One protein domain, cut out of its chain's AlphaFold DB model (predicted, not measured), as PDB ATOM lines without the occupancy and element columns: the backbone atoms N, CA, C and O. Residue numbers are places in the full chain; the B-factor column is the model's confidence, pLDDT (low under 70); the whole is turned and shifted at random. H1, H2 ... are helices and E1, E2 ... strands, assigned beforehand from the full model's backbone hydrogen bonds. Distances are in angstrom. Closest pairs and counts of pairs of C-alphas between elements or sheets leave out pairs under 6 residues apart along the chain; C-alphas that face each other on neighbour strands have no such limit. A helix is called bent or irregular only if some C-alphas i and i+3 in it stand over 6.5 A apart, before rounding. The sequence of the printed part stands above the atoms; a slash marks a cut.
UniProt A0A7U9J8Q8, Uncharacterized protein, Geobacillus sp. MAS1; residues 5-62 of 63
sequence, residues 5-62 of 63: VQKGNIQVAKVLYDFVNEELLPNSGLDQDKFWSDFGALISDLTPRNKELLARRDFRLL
ATOM      1  N   VAL A   5     147.884 219.117 170.573       95.31
ATOM      2  CA  VAL A   5     147.426 218.041 169.699       95.31
ATOM      3  C   VAL A   5     147.415 216.746 170.507       95.31
ATOM      4  O   VAL A   5     148.398 216.406 171.169       95.31
ATOM      5  N   GLN A   6     146.295 216.023 170.464       94.88
ATOM      6  CA  GLN A   6     146.192 214.689 171.050       94.88
ATOM      7  C   GLN A   6     146.796 213.668 170.082       94.88
ATOM      8  O   GLN A   6     146.334 213.545 168.944       94.88
ATOM      9  N   LYS A   7     147.791 212.905 170.540       93.38
ATOM     10  CA  LYS A   7     148.376 211.791 169.785       93.38
ATOM     11  C   LYS A   7     148.595 210.596 170.694       93.38
ATOM     12  O   LYS A   7     149.280 210.690 171.707       93.38
ATOM     13  N   GLY A   8     147.954 209.478 170.351       86.50
ATOM     14  CA  GLY A   8     147.884 208.316 171.232       86.50
ATOM     15  C   GLY A   8     147.336 208.701 172.611       86.50
ATOM     16  O   GLY A   8     146.275 209.315 172.732       86.50
ATOM     17  N   ASN A   9     148.095 208.373 173.651       90.81
ATOM     18  CA  ASN A   9     147.790 208.640 175.058       90.81
ATOM     19  C   ASN A   9     148.422 209.935 175.609       90.81
ATOM     20  O   ASN A   9     148.322 210.177 176.811       90.81
ATOM     21  N   ILE A  10     149.050 210.771 174.773       95.12
ATOM     22  CA  ILE A  10     149.704 212.017 175.199       95.12
ATOM     23  C   ILE A  10     149.104 213.256 174.523       95.12
ATOM     24  O   ILE A  10     148.563 213.202 173.416       95.12
ATOM     25  N   GLN A  11     149.232 214.397 175.203       96.12
ATOM     26  CA  GLN A  11     148.968 215.722 174.643       96.12
ATOM     27  C   GLN A  11     150.291 216.435 174.417       96.12
ATOM     28  O   GLN A  11     151.082 216.598 175.346       96.12
ATOM     29  N   VAL A  12     150.523 216.861 173.180       95.19
ATOM     30  CA  VAL A  12     151.776 217.489 172.761       95.19
ATOM     31  C   VAL A  12     151.485 218.911 172.322       95.19
ATOM     32  O   VAL A  12     150.495 219.163 171.636       95.19
ATOM     33  N   ALA A  13     152.329 219.858 172.728       97.31
ATOM     34  CA  ALA A  13     152.221 221.225 172.242       97.31
ATOM     35  C   ALA A  13     152.359 221.230 170.714       97.31
ATOM     36  O   ALA A  13     153.292 220.633 170.177       97.31
ATOM     37  N   LYS A  14     151.451 221.918 170.025       96.25
ATOM     38  CA  LYS A  14     151.377 221.917 168.562       96.25
ATOM     39  C   LYS A  14     152.699 222.312 167.906       96.25
ATOM     40  O   LYS A  14     153.156 221.610 167.024       96.25
ATOM     41  N   VAL A  15     153.377 223.329 168.441       95.94
ATOM     42  CA  VAL A  15     154.703 223.755 167.959       95.94
ATOM     43  C   VAL A  15     155.737 222.621 167.956       95.94
ATOM     44  O   VAL A  15     156.535 222.519 167.033       95.94
ATOM     45  N   LEU A  16     155.715 221.747 168.967       95.44
ATOM     46  CA  LEU A  16     156.624 220.605 169.042       95.44
ATOM     47  C   LEU A  16     156.173 219.483 168.105       95.44
ATOM     48  O   LEU A  16     157.009 218.843 167.477       95.44
ATOM     49  N   TYR A  17     154.864 219.240 168.023       96.12
ATOM     50  CA  TYR A  17     154.306 218.260 167.098       96.12
ATOM     51  C   TYR A  17     154.665 218.614 165.648       96.12
ATOM     52  O   TYR A  17     155.207 217.768 164.941       96.12
ATOM     53  N   ASP A  18     154.433 219.858 165.232       95.81
ATOM     54  CA  ASP A  18     154.714 220.339 163.877       95.81
ATOM     55  C   ASP A  18     156.216 220.235 163.576       95.81
ATOM     56  O   ASP A  18     156.599 219.576 162.613       95.81
ATOM     57  N   PHE A  19     157.080 220.730 164.471       95.56
ATOM     58  CA  PHE A  19     158.538 220.609 164.339       95.56
ATOM     59  C   PHE A  19     159.003 219.158 164.142       95.56
ATOM     60  O   PHE A  19     159.793 218.853 163.249       95.56
ATOM     61  N   VAL A  20     158.504 218.229 164.961       94.75
ATOM     62  CA  VAL A  20     158.899 216.819 164.858       94.75
ATOM     63  C   VAL A  20     158.449 216.221 163.521       94.75
ATOM     64  O   VAL A  20     159.230 215.523 162.878       94.75
ATOM     65  N   ASN A  21     157.220 216.489 163.082       95.12
ATOM     66  CA  ASN A  21     156.673 215.873 161.872       95.12
ATOM     67  C   ASN A  21     157.180 216.503 160.572       95.12
ATOM     68  O   ASN A  21     157.303 215.790 159.575       95.12
ATOM     69  N   GLU A  22     157.457 217.804 160.576       95.50
ATOM     70  CA  GLU A  22     157.847 218.556 159.382       95.50
ATOM     71  C   GLU A  22     159.368 218.641 159.218       95.50
ATOM     72  O   GLU A  22     159.856 218.597 158.090       95.50
ATOM     73  N   GLU A  23     160.134 218.703 160.313       93.94
ATOM     74  CA  GLU A  23     161.588 218.906 160.250       93.94
ATOM     75  C   GLU A  23     162.399 217.654 160.620       93.94
ATOM     76  O   GLU A  23     163.393 217.344 159.957       93.94
ATOM     77  N   LEU A  24     161.995 216.903 161.654       93.00
ATOM     78  CA  LEU A  24     162.795 215.779 162.165       93.00
ATOM     79  C   LEU A  24     162.487 214.443 161.483       93.00
ATOM     80  O   LEU A  24     163.397 213.735 161.046       93.00
ATOM     81  N   LEU A  25     161.210 214.069 161.411       93.12
ATOM     82  CA  LEU A  25     160.804 212.741 160.954       93.12
ATOM     83  C   LEU A  25     161.076 212.459 159.467       93.12
ATOM     84  O   LEU A  25     161.528 211.342 159.194       93.12
ATOM     85  N   PRO A  26     160.909 213.402 158.515       92.56
ATOM     86  CA  PRO A  26     161.088 213.116 157.088       92.56
ATOM     87  C   PRO A  26     162.462 212.535 156.718       92.56
ATOM     88  O   PRO A  26     162.557 211.722 155.803       92.56
ATOM     89  N   ASN A  27     163.517 212.884 157.463       88.19
ATOM     90  CA  ASN A  27     164.883 212.396 157.228       88.19
ATOM     91  C   ASN A  27     165.280 211.199 158.111       88.19
ATOM     92  O   ASN A  27     166.394 210.692 158.004       88.19
ATOM     93  N   SER A  28     164.389 210.751 158.998       89.50
ATOM     94  CA  SER A  28     164.673 209.692 159.976       89.50
ATOM     95  C   SER A  28     164.302 208.284 159.495       89.50
ATOM     96  O   SER A  28     164.769 207.300 160.064       89.50
ATOM     97  N   GLY A  29     163.447 208.176 158.471       89.50
ATOM     98  CA  GLY A  29     162.878 206.900 158.019       89.50
ATOM     99  C   GLY A  29     161.836 206.298 158.971       89.50
ATOM    100  O   GLY A  29     161.426 205.155 158.779       89.50
ATOM    101  N   LEU A  30     161.413 207.042 159.998       92.75
ATOM    102  CA  LEU A  30     160.372 206.630 160.935       92.75
ATOM    103  C   LEU A  30     158.992 207.087 160.454       92.75
ATOM    104  O   LEU A  30     158.819 208.212 159.988       92.75
ATOM    105  N   ASP A  31     158.002 206.215 160.621       93.69
ATOM    106  CA  ASP A  31     156.595 206.556 160.415       93.69
ATOM    107  C   ASP A  31     156.080 207.453 161.551       93.69
ATOM    108  O   ASP A  31     156.367 207.203 162.727       93.69
ATOM    109  N   GLN A  32     155.316 208.492 161.202       92.62
ATOM    110  CA  GLN A  32     154.845 209.491 162.165       92.62
ATOM    111  C   GLN A  32     153.900 208.888 163.205       92.62
ATOM    112  O   GLN A  32     154.091 209.088 164.406       92.62
ATOM    113  N   ASP A  33     152.893 208.129 162.771       91.88
ATOM    114  CA  ASP A  33     151.897 207.570 163.683       91.88
ATOM    115  C   ASP A  33     152.517 206.491 164.579       91.88
ATOM    116  O   ASP A  33     152.254 206.458 165.788       91.88
ATOM    117  N   LYS A  34     153.423 205.674 164.028       93.94
ATOM    118  CA  LYS A  34     154.204 204.711 164.807       93.94
ATOM    119  C   LYS A  34     155.085 205.404 165.845       93.94
ATOM    120  O   LYS A  34     155.083 204.988 167.002       93.94
ATOM    121  N   PHE A  35     155.803 206.462 165.461       94.88
ATOM    122  CA  PHE A  35     156.651 207.229 166.375       94.88
ATOM    123  C   PHE A  35     155.851 207.747 167.574       94.88
ATOM    124  O   PHE A  35     156.235 207.508 168.718       94.88
ATOM    125  N   TRP A  36     154.715 208.407 167.333       96.00
ATOM    126  CA  TRP A  36     153.912 208.983 168.412       96.00
ATOM    127  C   TRP A  36     153.252 207.922 169.297       96.00
ATOM    128  O   TRP A  36     153.170 208.112 170.512       96.00
ATOM    129  N   SER A  37     152.819 206.799 168.716       94.50
ATOM    130  CA  SER A  37     152.284 205.665 169.477       94.50
ATOM    131  C   SER A  37     153.342 205.056 170.402       94.50
ATOM    132  O   SER A  37     153.108 204.917 171.605       94.50
ATOM    133  N   ASP A  38     154.523 204.735 169.867       95.31
ATOM    134  CA  ASP A  38     155.618 204.137 170.638       95.31
ATOM    135  C   ASP A  38     156.138 205.105 171.711       95.31
ATOM    136  O   ASP A  38     156.383 204.714 172.852       95.31
ATOM    137  N   PHE A  39     156.267 206.391 171.372       95.62
ATOM    138  CA  PHE A  39     156.706 207.421 172.309       95.62
ATOM    139  C   PHE A  39     155.727 207.586 173.480       95.62
ATOM    140  O   PHE A  39     156.144 207.657 174.638       95.62
ATOM    141  N   GLY A  40     154.423 207.585 173.202       95.88
ATOM    142  CA  GLY A  40     153.387 207.632 174.232       95.88
ATOM    143  C   GLY A  40     153.389 206.413 175.164       95.88
ATOM    144  O   GLY A  40     153.186 206.548 176.380       95.88
ATOM    145  N   ALA A  41     153.675 205.222 174.627       96.31
ATOM    146  CA  ALA A  41     153.865 204.011 175.424       96.31
ATOM    147  C   ALA A  41     155.099 204.128 176.337       96.31
ATOM    148  O   ALA A  41     154.984 203.955 177.550       96.31
ATOM    149  N   LEU A  42     156.246 204.550 175.789       96.50
ATOM    150  CA  LEU A  42     157.477 204.764 176.560       96.50
ATOM    151  C   LEU A  42     157.289 205.770 177.701       96.50
ATOM    152  O   LEU A  42     157.775 205.544 178.810       96.50
ATOM    153  N   ILE A  43     156.571 206.872 177.459       96.25
ATOM    154  CA  ILE A  43     156.252 207.844 178.512       96.25
ATOM    155  C   ILE A  43     155.444 207.176 179.623       96.25
ATOM    156  O   ILE A  43     155.749 207.385 180.798       96.25
ATOM    157  N   SER A  44     154.433 206.380 179.279       95.62
ATOM    158  CA  SER A  44     153.583 205.725 180.279       95.62
ATOM    159  C   SER A  44     154.366 204.736 181.134       95.62
ATOM    160  O   SER A  44     154.224 204.747 182.358       95.62
ATOM    161  N   ASP A  45     155.255 203.964 180.515       96.81
ATOM    162  CA  ASP A  45     156.053 202.949 181.200       96.81
ATOM    163  C   ASP A  45     157.143 203.565 182.089       96.81
ATOM    164  O   ASP A  45     157.414 203.092 183.197       96.81
ATOM    165  N   LEU A  46     157.781 204.645 181.626       97.38
ATOM    166  CA  LEU A  46     158.947 205.225 182.295       97.38
ATOM    167  C   LEU A  46     158.599 206.348 183.275       97.38
ATOM    168  O   LEU A  46     159.389 206.622 184.183       97.38
ATOM    169  N   THR A  47     157.426 206.977 183.157       96.75
ATOM    170  CA  THR A  47     157.005 208.050 184.074       96.75
ATOM    171  C   THR A  47     156.986 207.607 185.545       96.75
ATOM    172  O   THR A  47     157.539 208.339 186.373       96.75
ATOM    173  N   PRO A  48     156.416 206.440 185.924       97.06
ATOM    174  CA  PRO A  48     156.422 205.979 187.313       97.06
ATOM    175  C   PRO A  48     157.839 205.800 187.868       97.06
ATOM    176  O   PRO A  48     158.153 206.305 188.946       97.06
ATOM    177  N   ARG A  49     158.727 205.165 187.093       97.00
ATOM    178  CA  ARG A  49     160.126 204.949 187.485       97.00
ATOM    179  C   ARG A  49     160.891 206.264 187.613       97.00
ATOM    180  O   ARG A  49     161.662 206.436 188.553       97.00
ATOM    181  N   ASN A  50     160.676 207.208 186.698       97.38
ATOM    182  CA  ASN A  50     161.329 208.512 186.765       97.38
ATOM    183  C   ASN A  50     160.899 209.289 188.023       97.38
ATOM    184  O   ASN A  50     161.741 209.847 188.721       97.38
ATOM    185  N   LYS A  51     159.605 209.249 188.377       97.06
ATOM    186  CA  LYS A  51     159.095 209.833 189.631       97.06
ATOM    187  C   LYS A  51     159.747 209.211 190.868       97.06
ATOM    188  O   LYS A  51     160.124 209.940 191.781       97.06
ATOM    189  N   GLU A  52     159.925 207.890 190.885       96.94
ATOM    190  CA  GLU A  52     160.611 207.195 191.981       96.94
ATOM    191  C   GLU A  52     162.067 207.664 192.136       96.94
ATOM    192  O   GLU A  52     162.532 207.931 193.245       96.94
ATOM    193  N   LEU A  53     162.796 207.806 191.027       96.81
ATOM    194  CA  LEU A  53     164.188 208.258 191.042       96.81
ATOM    195  C   LEU A  53     164.318 209.713 191.510       96.81
ATOM    196  O   LEU A  53     165.234 210.025 192.274       96.81
ATOM    197  N   LEU A  54     163.389 210.583 191.105       96.56
ATOM    198  CA  LEU A  54     163.316 211.955 191.608       96.56
ATOM    199  C   LEU A  54     163.064 211.973 193.119       96.56
ATOM    200  O   LEU A  54     163.805 212.636 193.838       96.56
ATOM    201  N   ALA A  55     162.122 211.167 193.615       95.94
ATOM    202  CA  ALA A  55     161.862 211.058 195.050       95.94
ATOM    203  C   ALA A  55     163.100 210.587 195.833       95.94
ATOM    204  O   ALA A  55     163.413 211.139 196.884       95.94
ATOM    205  N   ARG A  56     163.856 209.613 195.305       94.31
ATOM    206  CA  ARG A  56     165.122 209.161 195.913       94.31
ATOM    207  C   ARG A  56     166.177 210.272 195.959       94.31
ATOM    208  O   ARG A  56     166.890 210.390 196.954       94.31
ATOM    209  N   ARG A  57     166.298 211.075 194.894       94.19
ATOM    210  CA  ARG A  57     167.213 212.229 194.850       94.19
ATOM    211  C   ARG A  57     166.813 213.282 195.877       94.19
ATOM    212  O   ARG A  57     167.672 213.744 196.619       94.19
ATOM    213  N   ASP A  58     165.534 213.635 195.912       93.12
ATOM    214  CA  ASP A  58     165.021 214.706 196.763       93.12
ATOM    215  C   ASP A  58     165.070 214.297 198.244       93.12
ATOM    216  O   ASP A  58     165.447 215.105 199.085       93.12
ATOM    217  N   PHE A  59     164.838 213.015 198.559       86.81
ATOM    218  CA  PHE A  59     165.082 212.461 199.894       86.81
ATOM    219  C   PHE A  59     166.547 212.630 200.322       86.81
ATOM    220  O   PHE A  59     166.814 213.014 201.452       86.81
ATOM    221  N   ARG A  60     167.511 212.415 199.414       75.50
ATOM    222  CA  ARG A  60     168.949 212.579 199.701       75.50
ATOM    223  C   ARG A  60     169.369 214.034 199.961       75.50
ATOM    224  O   ARG A  60     170.432 214.233 200.528       75.50
ATOM    225  N   LEU A  61     168.583 215.029 199.546       71.06
ATOM    226  CA  LEU A  61     168.879 216.457 199.750       71.06
ATOM    227  C   LEU A  61     168.333 217.015 201.077       71.06
ATOM    228  O   LEU A  61     168.530 218.192 201.364       71.06
ATOM    229  N   LEU A  62     167.632 216.192 201.866       63.25
ATOM    230  CA  LEU A  62     167.026 216.579 203.145       63.25
ATOM    231  C   LEU A  62     167.873 216.187 204.376       63.25
ATOM    232  O   LEU A  62     167.396 216.337 205.501       63.25
TER     233      LEU A  62
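AT A GLANCE: This is residues 5 to 62 of the 63 residues of an uncharacterized protein of Geobacillus sp. MAS1 (UniProt A0A7U9J8Q8). A small head, made of the hairpin E1 and E2, helix H1 and the first arm of the long bent helix H2, has the second arm sticking out, with residues 45 to 62 standing free and making the length. The 58 printed residues hold E1, E2, H1, H2 in that order, the strands antiparallel; mostly helix, only just loose, close to extended, radius of gyration of the C-alphas 15.2 A, spans 46 by 21 by 18 A.

IN THESE COORDINATES: E1, residues 5 to 7, begins at C-alpha 5 (147.426, 218.041, 169.699). E2 is residues 10 to 13. H1, residues 14 to 27, 20.0 A, is only just irregular: C-alphas 22 and 25 are 6.7 A apart. H2, residues 32 to 60, assigned as one helix by its hydrogen bonds, is bent, with C-alphas 45 and 48 6.8 A apart: arms H2a, 32 to 45, 20.2 A, and H2b, 48 to 60, 18.8 A, ending at C-alpha 60 (168.949, 212.579, 199.701).

HOW THE PARTS SIT: In the hairpin, N 5 and O 12 are 2.8 A apart, within hydrogen-bond range. The closest C-alphas of E1 and H2a, Lys 7 and Trp 36, are 6.4 A apart. H1 and H2a are close but not clearly touching, closest C-alphas Asn 21 and Gln 32, 6.6 A, at a steep tilt of 62 degrees, opposite ways. H2a and H2b stand at a steep tilt of 45 degrees. H2b is apart from E1, E2 and H1. Every O i to N i+4 pair is within hydrogen-bond range in H2a and H2b; in H1, 7 of 10.

THE WHOLE: The C-alphas farthest apart, Pro 26 and Leu 62, are 46.6 A apart. The printed part has no cut, and its three links are tight. Residue 62 is under pLDDT 70.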